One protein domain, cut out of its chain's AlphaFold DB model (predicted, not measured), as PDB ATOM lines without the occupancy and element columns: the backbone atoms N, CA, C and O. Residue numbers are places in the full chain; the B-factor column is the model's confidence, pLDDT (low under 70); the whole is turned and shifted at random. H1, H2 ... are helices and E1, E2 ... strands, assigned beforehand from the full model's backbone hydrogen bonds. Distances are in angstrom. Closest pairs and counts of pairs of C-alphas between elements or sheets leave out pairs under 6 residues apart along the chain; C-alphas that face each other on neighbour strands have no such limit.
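AT A GLANCE: This is residues 16 to 73, 434 to 472 and 488 to 510 of the 976 residues of an uncharacterized protein of Pseudomonas fluorescens (UniProt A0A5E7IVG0). Two long helices, H4 and H6, lie side by side and run opposite ways, and residues 63 to 73, of which 63 to 72 belong to H4, stick out as an arm. H1 and the short H3 and H5 pack on H6; H2 packs on H1 and on the small hairpin E1 and E2, and H7 packs on H1. The 120 printed residues hold seven named helices, then two antiparallel strands: mostly helix, compact, radius of gyration of the C-alphas 14.9 A, spans 49 by 37 by 26 A.

IN THESE COORDINATES: H1, residues 16 to 26, begins at C-alpha 16 (209.342, 197.437, 141.322). H2 is residues 29 to 38, H3 41 to 44, and H4 48 to 72, 35.9 A long. H5 is residues 434 to 438, H6 449 to 470, 32.1 A long, and H7 490 to 494. E1 is residues 498 to 501; E2, 507 to 510, ends at C-alpha 510 (204.072, 208.729, 162.041).

HOW THE PARTS SIT: The hub H6 touches H4 at a shallow tilt of 10 degrees, opposite ways, closest at the C-alphas of Ala 48 and Glu 464, 5.0 A. H1 and H2 touch at a steep tilt of 66 degrees; their closest C-alphas, Leu 22 and Ala 32, are 4.9 A apart. The closest C-alphas of H2 and E2, Ala 34 and Pro 507, are 5.0 A apart. In the hairpin E1 and E2, N 498 and O 510 are within hydrogen-bond range at 2.8 A. Every O i to N i+4 pair is within range in H2, H5, H6 and H7, against 6 of 7 in H1 and 20 of 21 in H4; H3 is too short for one.

THE WHOLE: C-alphas 16 and 73, the farthest apart, are 50.2 A apart. Residues 74 to 433 and 473 to 487 are not printed; the gaps are 23.8 A and 23.4 A between C-alphas. Of the links printed whole, none is long. Mean pLDDT of the printed part is 83.6, with residues 16, 449 to 450, 469 to 472 and 488 to 491 under 70.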
ATOM      1  N   SER A  16     209.256 196.168 142.060       67.12
ATOM      2  CA  SER A  16     209.342 197.437 141.322       67.12
ATOM      3  C   SER A  16     207.978 197.986 140.879       67.12
ATOM      4  O   SER A  16     207.820 199.192 140.730       67.12
ATOM      5  N   ASN A  17     206.975 197.125 140.688       75.44
ATOM      6  CA  ASN A  17     205.622 197.567 140.341       75.44
ATOM      7  C   ASN A  17     204.846 198.000 141.588       75.44
ATOM      8  O   ASN A  17     204.063 198.941 141.518       75.44
ATOM      9  N   ILE A  18     205.099 197.354 142.732       80.88
ATOM     10  CA  ILE A  18     204.477 197.707 144.015       80.88
ATOM     11  C   ILE A  18     204.901 199.116 144.439       80.88
ATOM     12  O   ILE A  18     204.042 199.930 144.761       80.88
ATOM     13  N   ILE A  19     206.200 199.434 144.381       84.75
ATOM     14  CA  ILE A  19     206.694 200.750 144.814       84.75
ATOM     15  C   ILE A  19     206.120 201.903 143.974       84.75
ATOM     16  O   ILE A  19     205.811 202.950 144.527       84.75
ATOM     17  N   ASN A  20     205.873 201.703 142.673       81.75
ATOM     18  CA  ASN A  20     205.262 202.729 141.817       81.75
ATOM     19  C   ASN A  20     203.815 203.045 142.232       81.75
ATOM     20  O   ASN A  20     203.432 204.210 142.265       81.75
ATOM     21  N   VAL A  21     203.023 202.027 142.588       81.50
ATOM     22  CA  VAL A  21     201.652 202.222 143.100       81.50
ATOM     23  C   VAL A  21     201.671 202.949 144.436       81.50
ATOM     24  O   VAL A  21     200.862 203.844 144.669       81.50
ATOM     25  N   LEU A  22     202.600 202.572 145.313       86.06
ATOM     26  CA  LEU A  22     202.758 203.215 146.612       86.06
ATOM     27  C   LEU A  22     203.203 204.670 146.461       86.06
ATOM     28  O   LEU A  22     202.691 205.523 147.178       86.06
ATOM     29  N   LEU A  23     204.075 204.975 145.498       84.88
ATOM     30  CA  LEU A  23     204.493 206.341 145.191       84.88
ATOM     31  C   LEU A  23     203.332 207.182 144.639       84.88
ATOM     32  O   LEU A  23     203.147 208.314 145.072       84.88
ATOM     33  N   GLU A  24     202.500 206.629 143.749       81.69
ATOM     34  CA  GLU A  24     201.275 207.304 143.289       81.69
ATOM     35  C   GLU A  24     200.268 207.541 144.429       81.69
ATOM     36  O   GLU A  24     199.556 208.546 144.421       81.69
ATOM     37  N   ALA A  25     200.195 206.627 145.402       80.31
ATOM     38  CA  ALA A  25     199.280 206.731 146.534       80.31
ATOM     39  C   ALA A  25     199.757 207.716 147.612       80.31
ATOM     40  O   ALA A  25     198.930 208.413 148.195       80.31
ATOM     41  N   THR A  26     201.060 207.753 147.891       84.31
ATOM     42  CA  THR A  26     201.648 208.544 148.986       84.31
ATOM     43  C   THR A  26     202.127 209.922 148.542       84.31
ATOM     44  O   THR A  26     202.062 210.857 149.327       84.31
ATOM     45  N   GLY A  27     202.584 210.066 147.295       83.81
ATOM     46  CA  GLY A  27     203.213 211.292 146.800       83.81
ATOM     47  C   GLY A  27     204.644 211.527 147.306       83.81
ATOM     48  O   GLY A  27     205.260 212.504 146.890       83.81
ATOM     49  N   ASP A  28     205.178 210.636 148.147       87.12
ATOM     50  CA  ASP A  28     206.486 210.753 148.797       87.12
ATOM     51  C   ASP A  28     207.229 209.405 148.785       87.12
ATOM     52  O   ASP A  28     206.646 208.352 149.053       87.12
ATOM     53  N   LEU A  29     208.524 209.425 148.455       90.50
ATOM     54  CA  LEU A  29     209.307 208.198 148.278       90.50
ATOM     55  C   LEU A  29     209.570 207.491 149.610       90.50
ATOM     56  O   LEU A  29     209.423 206.269 149.681       90.50
ATOM     57  N   ASP A  30     209.910 208.238 150.658       91.06
ATOM     58  CA  ASP A  30     210.235 207.661 151.965       91.06
ATOM     59  C   ASP A  30     208.995 206.994 152.576       91.06
ATOM     60  O   ASP A  30     209.058 205.869 153.084       91.06
ATOM     61  N   SER A  31     207.834 207.637 152.435       91.75
ATOM     62  CA  SER A  31     206.536 207.092 152.832       91.75
ATOM     63  C   SER A  31     206.156 205.850 152.024       91.75
ATOM     64  O   SER A  31     205.689 204.862 152.600       91.75
ATOM     65  N   ALA A  32     206.388 205.849 150.706       91.19
ATOM     66  CA  ALA A  32     206.154 204.684 149.854       91.19
ATOM     67  C   ALA A  32     207.043 203.492 150.247       91.19
ATOM     68  O   ALA A  32     206.560 202.359 150.332       91.19
ATOM     69  N   GLU A  33     208.329 203.730 150.522       92.75
ATOM     70  CA  GLU A  33     209.259 202.697 150.980       92.75
ATOM     71  C   GLU A  33     208.904 202.163 152.368       92.75
ATOM     72  O   GLU A  33     208.972 200.950 152.602       92.75
ATOM     73  N   ALA A  34     208.531 203.052 153.292       93.50
ATOM     74  CA  ALA A  34     208.095 202.662 154.622       93.50
ATOM     75  C   ALA A  34     206.861 201.762 154.527       93.50
ATOM     76  O   ALA A  34     206.878 200.652 155.061       93.50
ATOM     77  N   LEU A  35     205.858 202.186 153.752       91.62
ATOM     78  CA  LEU A  35     204.625 201.442 153.528       91.62
ATOM     79  C   LEU A  35     204.889 200.086 152.857       91.62
ATOM     80  O   LEU A  35     204.311 199.082 153.265       91.62
ATOM     81  N   GLN A  36     205.805 200.008 151.885       91.12
ATOM     82  CA  GLN A  36     206.182 198.739 151.252       91.12
ATOM     83  C   GLN A  36     206.746 197.733 152.263       91.12
ATOM     84  O   GLN A  36     206.428 196.547 152.199       91.12
ATOM     85  N   LYS A  37     207.597 198.203 153.181       91.19
ATOM     86  CA  LYS A  37     208.258 197.370 154.197       91.19
ATOM     87  C   LYS A  37     207.337 197.041 155.378       91.19
ATOM     88  O   LYS A  37     207.595 196.072 156.090       91.19
ATOM     89  N   SER A  38     206.306 197.850 155.610       91.88
ATOM     90  CA  SER A  38     205.430 197.764 156.780       91.88
ATOM     91  C   SER A  38     204.060 197.136 156.483       91.88
ATOM     92  O   SER A  38     203.389 196.689 157.413       91.88
ATOM     93  N   LEU A  39     203.628 197.101 155.216       89.38
ATOM     94  CA  LEU A  39     202.350 196.516 154.802       89.38
ATOM     95  C   LEU A  39     202.280 195.021 155.158       89.38
ATOM     96  O   LEU A  39     203.152 194.252 154.754       89.38
ATOM     97  N   PRO A  40     201.215 194.572 155.849       87.56
ATOM     98  CA  PRO A  40     201.046 193.163 156.163       87.56
ATOM     99  C   PRO A  40     200.940 192.291 154.908       87.56
ATOM    100  O   PRO A  40     200.085 192.502 154.043       87.56
ATOM    101  N   ASP A  41     201.736 191.226 154.883       85.25
ATOM    102  CA  ASP A  41     201.747 190.191 153.842       85.25
ATOM    103  C   ASP A  41     200.352 189.649 153.494       85.25
ATOM    104  O   ASP A  41     200.056 189.362 152.333       85.25
ATOM    105  N   SER A  42     199.481 189.506 154.499       84.12
ATOM    106  CA  SER A  42     198.110 189.014 154.331       84.12
ATOM    107  C   SER A  42     197.241 189.935 153.473       84.12
ATOM    108  O   SER A  42     196.321 189.458 152.817       84.12
ATOM    109  N   LEU A  43     197.520 191.243 153.459       86.44
ATOM    110  CA  LEU A  43     196.793 192.211 152.633       86.44
ATOM    111  C   LEU A  43     197.334 192.245 151.210       86.44
ATOM    112  O   LEU A  43     196.547 192.255 150.270       86.44
ATOM    113  N   LEU A  44     198.659 192.172 151.049       83.62
ATOM    114  CA  LEU A  44     199.308 192.092 149.735       83.62
ATOM    115  C   LEU A  44     198.879 190.848 148.944       83.62
ATOM    116  O   LEU A  44     198.786 190.890 147.720       83.62
ATOM    117  N   LYS A  45     198.612 189.741 149.644       83.44
ATOM    118  CA  LYS A  45     198.142 188.472 149.061       83.44
ATOM    119  C   LYS A  45     196.609 188.369 148.999       83.44
ATOM    120  O   LYS A  45     196.088 187.370 148.503       83.44
ATOM    121  N   GLY A  46     195.885 189.360 149.521       82.88
ATOM    122  CA  GLY A  46     194.425 189.376 149.565       82.88
ATOM    123  C   GLY A  46     193.797 189.576 148.185       82.88
ATOM    124  O   GLY A  46     194.328 190.283 147.334       82.88
ATOM    125  N   SER A  47     192.628 188.973 147.952       83.44
ATOM    126  CA  SER A  47     191.860 189.246 146.729       83.44
ATOM    127  C   SER A  47     191.127 190.587 146.833       83.44
ATOM    128  O   SER A  47     190.632 190.941 147.904       83.44
ATOM    129  N   ALA A  48     190.979 191.299 145.710       81.12
ATOM    130  CA  ALA A  48     190.279 192.587 145.670       81.12
ATOM    131  C   ALA A  48     188.853 192.505 146.254       81.12
ATOM    132  O   ALA A  48     188.448 193.368 147.025       81.12
ATOM    133  N   SER A  49     188.112 191.424 145.982       82.19
ATOM    134  CA  SER A  49     186.762 191.227 146.532       82.19
ATOM    135  C   SER A  49     186.744 191.079 148.057       82.19
ATOM    136  O   SER A  49     185.813 191.551 148.702       82.19
ATOM    137  N   THR A  50     187.771 190.453 148.642       85.56
ATOM    138  CA  THR A  50     187.889 190.315 150.102       85.56
ATOM    139  C   THR A  50     188.243 191.648 150.753       85.56
ATOM    140  O   THR A  50     187.670 191.985 151.783       85.56
ATOM    141  N   LEU A  51     189.143 192.424 150.141       86.81
ATOM    142  CA  LEU A  51     189.550 193.740 150.646       86.81
ATOM    143  C   LEU A  51     188.393 194.755 150.596       86.81
ATOM    144  O   LEU A  51     188.176 195.469 151.571       86.81
ATOM    145  N   ILE A  52     187.590 194.748 149.525       85.25
ATOM    146  CA  ILE A  52     186.374 195.576 149.415       85.25
ATOM    147  C   ILE A  52     185.338 195.187 150.482       85.25
ATOM    148  O   ILE A  52     184.756 196.055 151.128       85.25
ATOM    149  N   ALA A  53     185.104 193.885 150.689       87.44
ATOM    150  CA  ALA A  53     184.165 193.414 151.712       87.44
ATOM    151  C   ALA A  53     184.617 193.793 153.134       87.44
ATOM    152  O   ALA A  53     183.788 194.135 153.981       87.44
ATOM    153  N   LEU A  54     185.930 193.772 153.377       87.81
ATOM    154  CA  LEU A  54     186.537 194.193 154.635       87.81
ATOM    155  C   LEU A  54     186.348 195.700 154.886       87.81
ATOM    156  O   LEU A  54     185.914 196.066 155.977       87.81
ATOM    157  N   ASP A  55     186.589 196.557 153.883       84.62
ATOM    158  CA  ASP A  55     186.356 198.011 153.987       84.62
ATOM    159  C   ASP A  55     184.879 198.326 154.262       84.62
ATOM    160  O   ASP A  55     184.556 199.076 155.185       84.62
ATOM    161  N   GLN A  56     183.962 197.693 153.523       87.69
ATOM    162  CA  GLN A  56     182.527 197.883 153.743       87.69
ATOM    163  C   GLN A  56     182.113 197.459 155.160       87.69
ATOM    164  O   GLN A  56     181.423 198.207 155.850       87.69
ATOM    165  N   THR A  57     182.593 196.302 155.625       89.31
ATOM    166  CA  THR A  57     182.307 195.817 156.983       89.31
ATOM    167  C   THR A  57     182.852 196.774 158.048       89.31
ATOM    168  O   THR A  57     182.182 196.996 159.054       89.31
ATOM    169  N   ALA A  58     184.024 197.387 157.830       84.06
ATOM    170  CA  ALA A  58     184.575 198.397 158.737       84.06
ATOM    171  C   ALA A  58     183.666 199.630 158.849       84.06
ATOM    172  O   ALA A  58     183.427 200.130 159.949       84.06
ATOM    173  N   ARG A  59     183.127 200.107 157.719       83.88
ATOM    174  CA  ARG A  59     182.213 201.262 157.675       83.88
ATOM    175  C   ARG A  59     180.877 200.979 158.352       83.88
ATOM    176  O   ARG A  59     180.383 201.817 159.113       83.88
ATOM    177  N   ASP A  60     180.313 199.805 158.097       88.44
ATOM    178  CA  ASP A  60     179.049 199.390 158.702       88.44
ATOM    179  C   ASP A  60     179.208 199.222 160.219       88.44
ATOM    180  O   ASP A  60     178.397 199.743 160.989       88.44
ATOM    181  N   LEU A  61     180.303 198.585 160.658       85.88
ATOM    182  CA  LEU A  61     180.641 198.435 162.072       85.88
ATOM    183  C   LEU A  61     180.726 199.795 162.777       85.88
ATOM    184  O   LEU A  61     180.081 199.981 163.807       85.88
ATOM    185  N   TYR A  62     181.457 200.751 162.200       82.25
ATOM    186  CA  TYR A  62     181.606 202.092 162.768       82.25
ATOM    187  C   TYR A  62     180.258 202.806 162.949       82.25
ATOM    188  O   TYR A  62     179.970 203.375 164.001       82.25
ATOM    189  N   THR A  63     179.384 202.710 161.945       86.56
ATOM    190  CA  THR A  63     178.049 203.327 161.987       86.56
ATOM    191  C   THR A  63     177.190 202.766 163.123       86.56
ATOM    192  O   THR A  63     176.395 203.486 163.731       86.56
ATOM    193  N   VAL A  64     177.316 201.471 163.417       87.62
ATOM    194  CA  VAL A  64     176.591 200.836 164.525       87.62
ATOM    195  C   VAL A  64     177.241 201.172 165.869       87.62
ATOM    196  O   VAL A  64     176.523 201.448 166.825       87.62
ATOM    197  N   GLN A  65     178.574 201.217 165.946       82.50
ATOM    198  CA  GLN A  65     179.308 201.590 167.161       82.50
ATOM    199  C   GLN A  65     178.905 202.973 167.681       82.50
ATOM    200  O   GLN A  65     178.665 203.112 168.875       82.50
ATOM    201  N   LEU A  66     178.760 203.969 166.796       82.44
ATOM    202  CA  LEU A  66     178.313 205.313 167.183       82.44
ATOM    203  C   LEU A  66     176.923 205.312 167.837       82.44
ATOM    204  O   LEU A  66     176.684 206.075 168.769       82.44
ATOM    205  N   ARG A  67     176.013 204.445 167.376       86.19
ATOM    206  CA  ARG A  67     174.673 204.302 167.968       86.19
ATOM    207  C   ARG A  67     174.724 203.625 169.332       86.19
ATOM    208  O   ARG A  67     174.164 204.146 170.287       86.19
ATOM    209  N   VAL A  68     175.456 202.512 169.433       84.12
ATOM    210  CA  VAL A  68     175.635 201.787 170.702       84.12
ATOM    211  C   VAL A  68     176.325 202.665 171.753       84.12
ATOM    212  O   VAL A  68     175.987 202.584 172.930       84.12
ATOM    213  N   GLU A  69     177.275 203.514 171.353       79.12
ATOM    214  CA  GLU A  69     177.913 204.479 172.252       79.12
ATOM    215  C   GLU A  69     176.908 205.489 172.804       79.12
ATOM    216  O   GLU A  69     176.872 205.706 174.014       79.12
ATOM    217  N   GLU A  70     176.101 206.097 171.936       82.75
ATOM    218  CA  GLU A  70     175.090 207.063 172.364       82.75
ATOM    219  C   GLU A  70     174.074 206.422 173.321       82.75
ATOM    220  O   GLU A  70     173.727 207.014 174.343       82.75
ATOM    221  N   ASP A  71     173.677 205.174 173.061       80.81
ATOM    222  CA  ASP A  71     172.826 204.409 173.971       80.81
ATOM    223  C   ASP A  71     173.518 204.154 175.325       80.81
ATOM    224  O   ASP A  71     172.913 204.330 176.384       80.81
ATOM    225  N   LEU A  72     174.805 203.789 175.325       80.31
ATOM    226  CA  LEU A  72     175.564 203.500 176.547       80.31
ATOM    227  C   LEU A  72     175.875 204.729 177.398       80.31
ATOM    228  O   LEU A  72     176.062 204.573 178.603       80.31
ATOM    229  N   ARG A  73     175.880 205.944 176.835       82.50
ATOM    230  CA  ARG A  73     176.028 207.187 177.621       82.50
ATOM    231  C   ARG A  73     174.918 207.368 178.658       82.50
ATOM    232  O   ARG A  73     175.100 208.098 179.629       82.50
ATOM    233  N   GLY A 434     193.495 197.182 165.080       78.50
ATOM    234  CA  GLY A 434     194.505 197.998 165.763       78.50
ATOM    235  C   GLY A 434     195.923 197.470 165.531       78.50
ATOM    236  O   GLY A 434     196.810 198.223 165.147       78.50
ATOM    237  N   GLN A 435     196.122 196.154 165.638       80.00
ATOM    238  CA  GLN A 435     197.405 195.511 165.334       80.00
ATOM    239  C   GLN A 435     197.810 195.595 163.859       80.00
ATOM    240  O   GLN A 435     198.998 195.677 163.551       80.00
ATOM    241  N   LEU A 436     196.844 195.516 162.940       84.88
ATOM    242  CA  LEU A 436     197.092 195.673 161.508       84.88
ATOM    243  C   LEU A 436     197.576 197.099 161.221       84.88
ATOM    244  O   LEU A 436     198.577 197.273 160.532       84.88
ATOM    245  N   LEU A 437     196.924 198.107 161.806       89.81
ATOM    246  CA  LEU A 437     197.335 199.504 161.690       89.81
ATOM    247  C   LEU A 437     198.687 199.761 162.370       89.81
ATOM    248  O   LEU A 437     199.541 200.384 161.754       89.81
ATOM    249  N   ALA A 438     198.942 199.214 163.563       87.88
ATOM    250  CA  ALA A 438     200.215 199.356 164.287       87.88
ATOM    251  C   ALA A 438     201.417 198.692 163.576       87.88
ATOM    252  O   ALA A 438     202.581 198.911 163.925       87.88
ATOM    253  N   GLN A 439     201.169 197.854 162.560       89.62
ATOM    254  CA  GLN A 439     202.229 197.379 161.671       89.62
ATOM    255  C   GLN A 439     202.663 198.424 160.653       89.62
ATOM    256  O   GLN A 439     203.781 198.314 160.167       89.62
ATOM    257  N   VAL A 440     201.827 199.409 160.334       93.56
ATOM    258  CA  VAL A 440     202.118 200.449 159.340       93.56
ATOM    259  C   VAL A 440     202.392 201.789 160.002       93.56
ATOM    260  O   VAL A 440     203.333 202.476 159.617       93.56
ATOM    261  N   TYR A 441     201.614 202.134 161.017       93.69
ATOM    262  CA  TYR A 441     201.618 203.445 161.638       93.69
ATOM    263  C   TYR A 441     202.169 203.395 163.066       93.69
ATOM    264  O   TYR A 441     202.001 202.397 163.767       93.69
ATOM    265  N   GLU A 442     202.810 204.479 163.493       93.00
ATOM    266  CA  GLU A 442     203.265 204.696 164.871       93.00
ATOM    267  C   GLU A 442     202.264 205.574 165.636       93.00
ATOM    268  O   GLU A 442     201.799 206.588 165.111       93.00
ATOM    269  N   GLY A 443     201.964 205.207 166.889       87.75
ATOM    270  CA  GLY A 443     201.057 205.965 167.762       87.75
ATOM    271  C   GLY A 443     199.569 205.766 167.463       87.75
ATOM    272  O   GLY A 443     198.764 206.650 167.742       87.75
ATOM    273  N   VAL A 444     199.186 204.615 166.898       86.81
ATOM    274  CA  VAL A 444     197.779 204.264 166.615       86.81
ATOM    275  C   VAL A 444     196.936 204.262 167.894       86.81
ATOM    276  O   VAL A 444     195.733 204.501 167.847       86.81
ATOM    277  N   GLU A 445     197.549 204.009 169.045       82.19
ATOM    278  CA  GLU A 445     196.911 204.042 170.358       82.19
ATOM    279  C   GLU A 445     196.466 205.449 170.782       82.19
ATOM    280  O   GLU A 445     195.522 205.564 171.561       82.19
ATOM    281  N   ASP A 446     197.097 206.501 170.248       82.94
ATOM    282  CA  ASP A 446     196.804 207.897 170.597       82.94
ATOM    283  C   ASP A 446     195.771 208.533 169.648       82.94
ATOM    284  O   ASP A 446     195.363 209.682 169.821       82.94
ATOM    285  N   TRP A 447     195.361 207.798 168.612       81.75
ATOM    286  CA  TRP A 447     194.439 208.281 167.593       81.75
ATOM    287  C   TRP A 447     192.989 208.302 168.062       81.75
ATOM    288  O   TRP A 447     192.543 207.487 168.876       81.75
ATOM    289  N   GLN A 448     192.209 209.195 167.462       73.56
ATOM    290  CA  GLN A 448     190.766 209.197 167.643       73.56
ATOM    291  C   GLN A 448     190.128 208.118 166.753       73.56
ATOM    292  O   GLN A 448     190.656 207.750 165.709       73.56
ATOM    293  N   ARG A 449     188.942 207.623 167.122       65.25
ATOM    294  CA  ARG A 449     188.265 206.505 166.421       65.25
ATOM    295  C   ARG A 449     188.076 206.716 164.918       65.25
ATOM    296  O   ARG A 449     188.176 205.760 164.148       65.25
ATOM    297  N   GLY A 450     187.790 207.953 164.511       69.56
ATOM    298  CA  GLY A 450     187.640 208.312 163.099       69.56
ATOM    299  C   GLY A 450     188.935 208.125 162.304       69.56
ATOM    300  O   GLY A 450     188.888 207.705 161.147       69.56
ATOM    301  N   ASP A 451     190.088 208.342 162.941       79.38
ATOM    302  CA  ASP A 451     191.399 208.181 162.314       79.38
ATOM    303  C   ASP A 451     191.684 206.705 162.003       79.38
ATOM    304  O   ASP A 451     192.166 206.394 160.915       79.38
ATOM    305  N   HIS A 452     191.322 205.771 162.898       80.75
ATOM    306  CA  HIS A 452     191.495 204.329 162.658       80.75
ATOM    307  C   HIS A 452     190.727 203.853 161.427       80.75
ATOM    308  O   HIS A 452     191.249 203.076 160.626       80.75
ATOM    309  N   GLN A 453     189.483 204.311 161.271       77.31
ATOM    310  CA  GLN A 453     188.645 203.942 160.135       77.31
ATOM    311  C   GLN A 453     189.188 204.525 158.832       77.31
ATOM    312  O   GLN A 453     189.297 203.799 157.843       77.31
ATOM    313  N   ALA A 454     189.550 205.811 158.835       82.50
ATOM    314  CA  ALA A 454     190.161 206.453 157.679       82.50
ATOM    315  C   ALA A 454     191.452 205.722 157.275       82.50
ATOM    316  O   ALA A 454     191.599 205.317 156.122       82.50
ATOM    317  N   ALA A 455     192.339 205.453 158.237       88.31
ATOM    318  CA  ALA A 455     193.599 204.761 157.996       88.31
ATOM    319  C   ALA A 455     193.414 203.345 157.446       88.31
ATOM    320  O   ALA A 455     194.121 202.964 156.509       88.31
ATOM    321  N   LEU A 456     192.455 202.579 157.978       86.88
ATOM    322  CA  LEU A 456     192.138 201.253 157.453       86.88
ATOM    323  C   LEU A 456     191.618 201.345 156.014       86.88
ATOM    324  O   LEU A 456     192.110 200.617 155.157       86.88
ATOM    325  N   ALA A 457     190.678 202.249 155.730       84.44
ATOM    326  CA  ALA A 457     190.100 202.404 154.397       84.44
ATOM    327  C   ALA A 457     191.161 202.766 153.343       84.44
ATOM    328  O   ALA A 457     191.213 202.163 152.267       84.44
ATOM    329  N   HIS A 458     192.053 203.711 153.658       87.56
ATOM    330  CA  HIS A 458     193.146 204.088 152.761       87.56
ATOM    331  C   HIS A 458     194.140 202.941 152.550       87.56
ATOM    332  O   HIS A 458     194.550 202.697 151.413       87.56
ATOM    333  N   LEU A 459     194.477 202.193 153.603       89.50
ATOM    334  CA  LEU A 459     195.381 201.045 153.523       89.50
ATOM    335  C   LEU A 459     194.772 199.898 152.695       89.50
ATOM    336  O   LEU A 459     195.441 199.349 151.818       89.50
ATOM    337  N   LEU A 460     193.494 199.570 152.911       87.44
ATOM    338  CA  LEU A 460     192.785 198.544 152.138       87.44
ATOM    339  C   LEU A 460     192.650 198.921 150.666       87.44
ATOM    340  O   LEU A 460     192.828 198.061 149.811       87.44
ATOM    341  N   SER A 461     192.406 200.194 150.360       83.62
ATOM    342  CA  SER A 461     192.347 200.669 148.978       83.62
ATOM    343  C   SER A 461     193.711 200.602 148.275       83.62
ATOM    344  O   SER A 461     193.785 200.209 147.109       83.62
ATOM    345  N   VAL A 462     194.814 200.895 148.976       86.50
ATOM    346  CA  VAL A 462     196.173 200.670 148.448       86.50
ATOM    347  C   VAL A 462     196.399 199.184 148.150       86.50
ATOM    348  O   VAL A 462     196.844 198.839 147.053       86.50
ATOM    349  N   ALA A 463     196.039 198.297 149.082       87.12
ATOM    350  CA  ALA A 463     196.148 196.852 148.884       87.12
ATOM    351  C   ALA A 463     195.255 196.349 147.730       87.12
ATOM    352  O   ALA A 463     195.697 195.523 146.934       87.12
ATOM    353  N   GLU A 464     194.035 196.878 147.586       82.12
ATOM    354  CA  GLU A 464     193.117 196.572 146.481       82.12
ATOM    355  C   GLU A 464     193.748 196.929 145.131       82.12
ATOM    356  O   GLU A 464     193.746 196.106 144.214       82.12
ATOM    357  N   ASN A 465     194.341 198.121 145.013       77.69
ATOM    358  CA  ASN A 465     195.000 198.567 143.786       77.69
ATOM    359  C   ASN A 465     196.189 197.666 143.416       77.69
ATOM    360  O   ASN A 465     196.342 197.300 142.248       77.69
ATOM    361  N   ILE A 466     196.993 197.249 144.402       82.50
ATOM    362  CA  ILE A 466     198.087 196.287 144.196       82.50
ATOM    363  C   ILE A 466     197.532 194.929 143.732       82.50
ATOM    364  O   ILE A 466     198.036 194.353 142.764       82.50
ATOM    365  N   ALA A 467     196.470 194.431 144.373       79.81
ATOM    366  CA  ALA A 467     195.838 193.160 144.027       79.81
ATOM    367  C   ALA A 467     195.252 193.171 142.605       79.81
ATOM    368  O   ALA A 467     195.434 192.211 141.853       79.81
ATOM    369  N   LEU A 468     194.603 194.269 142.199       73.62
ATOM    370  CA  LEU A 468     194.093 194.453 140.838       73.62
ATOM    371  C   LEU A 468     195.220 194.404 139.800       73.62
ATOM    372  O   LEU A 468     195.018 193.825 138.736       73.62
ATOM    373  N   MET A 469     196.415 194.926 140.100       67.50
ATOM    374  CA  MET A 469     197.568 194.821 139.194       67.50
ATOM    375  C   MET A 469     198.119 193.393 139.072       67.50
ATOM    376  O   MET A 469     198.518 192.994 137.977       67.50
ATOM    377  N   GLY A 470     198.107 192.603 140.152       58.84
ATOM    378  CA  GLY A 470     198.580 191.210 140.147       58.84
ATOM    379  C   GLY A 470     197.781 190.266 139.236       58.84
ATOM    380  O   GLY A 470     198.307 189.260 138.768       58.84
ATOM    381  N   VAL A 471     196.525 190.601 138.922       54.81
ATOM    382  CA  VAL A 471     195.656 189.804 138.035       54.81
ATOM    383  C   VAL A 471     195.979 190.018 136.542       54.81
ATOM    384  O   VAL A 471     195.631 189.178 135.713       54.81
ATOM    385  N   PHE A 472     196.704 191.082 136.171       52.97
ATOM    386  CA  PHE A 472     196.958 191.462 134.771       52.97
ATOM    387  C   PHE A 472     198.425 191.303 134.337       52.97
ATOM    388  O   PHE A 472     199.022 192.213 133.768       52.97
ATOM    389  N   ARG A 488     191.440 210.848 143.833       48.75
ATOM    390  CA  ARG A 488     190.525 211.674 144.647       48.75
ATOM    391  C   ARG A 488     190.855 211.863 146.123       48.75
ATOM    392  O   ARG A 488     190.311 212.822 146.641       48.75
ATOM    393  N   THR A 489     191.729 211.080 146.766       55.91
ATOM    394  CA  THR A 489     191.942 211.258 148.227       55.91
ATOM    395  C   THR A 489     193.199 210.614 148.857       55.91
ATOM    396  O   THR A 489     193.414 210.812 150.049       55.91
ATOM    397  N   HIS A 490     194.048 209.841 148.151       66.00
ATOM    398  CA  HIS A 490     195.181 209.140 148.812       66.00
ATOM    399  C   HIS A 490     196.385 210.026 149.174       66.00
ATOM    400  O   HIS A 490     196.806 209.948 150.328       66.00
ATOM    401  N   PRO A 491     196.911 210.884 148.273       68.81
ATOM    402  CA  PRO A 491     198.072 211.714 148.604       68.81
ATOM    403  C   PRO A 491     197.777 212.709 149.730       68.81
ATOM    404  O   PRO A 491     198.632 212.964 150.564       68.81
ATOM    405  N   GLU A 492     196.541 213.213 149.811       77.31
ATOM    406  CA  GLU A 492     196.097 214.081 150.911       77.31
ATOM    407  C   GLU A 492     196.097 213.342 152.258       77.31
ATOM    408  O   GLU A 492     196.534 213.890 153.266       77.31
ATOM    409  N   PHE A 493     195.653 212.078 152.285       85.81
ATOM    410  CA  PHE A 493     195.658 211.277 153.510       85.81
ATOM    411  C   PHE A 493     197.063 210.851 153.943       85.81
ATOM    412  O   PHE A 493     197.338 210.839 155.138       85.81
ATOM    413  N   PHE A 494     197.937 210.456 153.014       86.81
ATOM    414  CA  PHE A 494     199.296 210.030 153.362       86.81
ATOM    415  C   PHE A 494     200.247 211.211 153.589       86.81
ATOM    416  O   PHE A 494     201.165 211.076 154.387       86.81
ATOM    417  N   GLY A 495     199.989 212.376 152.986       83.06
ATOM    418  CA  GLY A 495     200.807 213.584 153.148       83.06
ATOM    419  C   GLY A 495     200.814 214.178 154.561       83.06
ATOM    420  O   GLY A 495     201.697 214.961 154.888       83.06
ATOM    421  N   GLN A 496     199.878 213.785 155.432       86.12
ATOM    422  CA  GLN A 496     199.912 214.109 156.870       86.12
ATOM    423  C   GLN A 496     200.795 213.148 157.691       86.12
ATOM    424  O   GLN A 496     200.805 213.243 158.917       86.12
ATOM    425  N   PHE A 497     201.491 212.195 157.064       90.62
ATOM    426  CA  PHE A 497     202.410 211.274 157.731       90.62
ATOM    427  C   PHE A 497     203.843 211.482 157.248       90.62
ATOM    428  O   PHE A 497     204.087 211.854 156.108       90.62
ATOM    429  N   THR A 498     204.795 211.174 158.121       91.06
ATOM    430  CA  THR A 498     206.220 211.116 157.805       91.06
ATOM    431  C   THR A 498     206.756 209.713 158.072       91.06
ATOM    432  O   THR A 498     206.331 209.034 159.015       91.06
ATOM    433  N   ALA A 499     207.671 209.251 157.224       94.25
ATOM    434  CA  ALA A 499     208.353 207.983 157.418       94.25
ATOM    435  C   ALA A 499     209.387 208.097 158.546       94.25
ATOM    436  O   ALA A 499     210.257 208.965 158.538       94.25
ATOM    437  N   ILE A 500     209.310 207.184 159.508       93.75
ATOM    438  CA  ILE A 500     210.216 207.114 160.655       93.75
ATOM    439  C   ILE A 500     210.718 205.685 160.859       93.75
ATOM    440  O   ILE A 500     210.186 204.727 160.292       93.75
ATOM    441  N   LEU A 501     211.705 205.538 161.738       92.31
ATOM    442  CA  LEU A 501     212.059 204.255 162.329       92.31
ATOM    443  C   LEU A 501     211.552 204.220 163.771       92.31
ATOM    444  O   LEU A 501     211.834 205.132 164.548       92.31
ATOM    445  N   ASP A 502     210.814 203.169 164.122       88.88
ATOM    446  CA  ASP A 502     210.429 202.918 165.511       88.88
ATOM    447  C   ASP A 502     211.673 202.592 166.375       88.88
ATOM    448  O   ASP A 502     212.761 202.330 165.839       88.88
ATOM    449  N   PRO A 503     211.557 202.536 167.715       84.12
ATOM    450  CA  PRO A 503     212.681 202.164 168.583       84.12
ATOM    451  C   PRO A 503     213.278 200.767 168.313       84.12
ATOM    452  O   PRO A 503     214.346 200.439 168.826       84.12
ATOM    453  N   LYS A 504     212.604 199.923 167.518       87.06
ATOM    454  CA  LYS A 504     213.065 198.592 167.084       87.06
ATOM    455  C   LYS A 504     213.694 198.621 165.683       87.06
ATOM    456  O   LYS A 504     214.024 197.558 165.154       87.06
ATOM    457  N   GLY A 505     213.863 199.800 165.083       89.12
ATOM    458  CA  GLY A 505     214.443 199.999 163.756       89.12
ATOM    459  C   GLY A 505     213.516 199.619 162.599       89.12
ATOM    460  O   GLY A 505     213.994 199.410 161.484       89.12
ATOM    461  N   LYS A 506     212.207 199.479 162.835       90.94
ATOM    462  CA  LYS A 506     211.228 199.156 161.791       90.94
ATOM    463  C   LYS A 506     210.650 200.429 161.178       90.94
ATOM    464  O   LYS A 506     210.290 201.338 161.922       90.94
ATOM    465  N   PRO A 507     210.481 200.477 159.847       94.56
ATOM    466  CA  PRO A 507     209.826 201.601 159.201       94.56
ATOM    467  C   PRO A 507     208.350 201.683 159.604       94.56
ATOM    468  O   PRO A 507     207.636 200.668 159.625       94.56
ATOM    469  N   ARG A 508     207.912 202.899 159.925       94.88
ATOM    470  CA  ARG A 508     206.533 203.258 160.270       94.88
ATOM    471  C   ARG A 508     206.175 204.612 159.671       94.88
ATOM    472  O   ARG A 508     207.052 205.427 159.407       94.88
ATOM    473  N   LEU A 509     204.883 204.848 159.500       94.56
ATOM    474  CA  LEU A 509     204.321 206.159 159.200       94.56
ATOM    475  C   LEU A 509     203.863 206.815 160.506       94.56
ATOM    476  O   LEU A 509     203.002 206.283 161.206       94.56
ATOM    477  N   TRP A 510     204.432 207.964 160.849       92.75
ATOM    478  CA  TRP A 510     204.072 208.729 162.041       92.75
ATOM    479  C   TRP A 510     203.378 210.029 161.644       92.75
ATOM    480  O   TRP A 510     203.815 210.711 160.722       92.75
TER     481      TRP A 510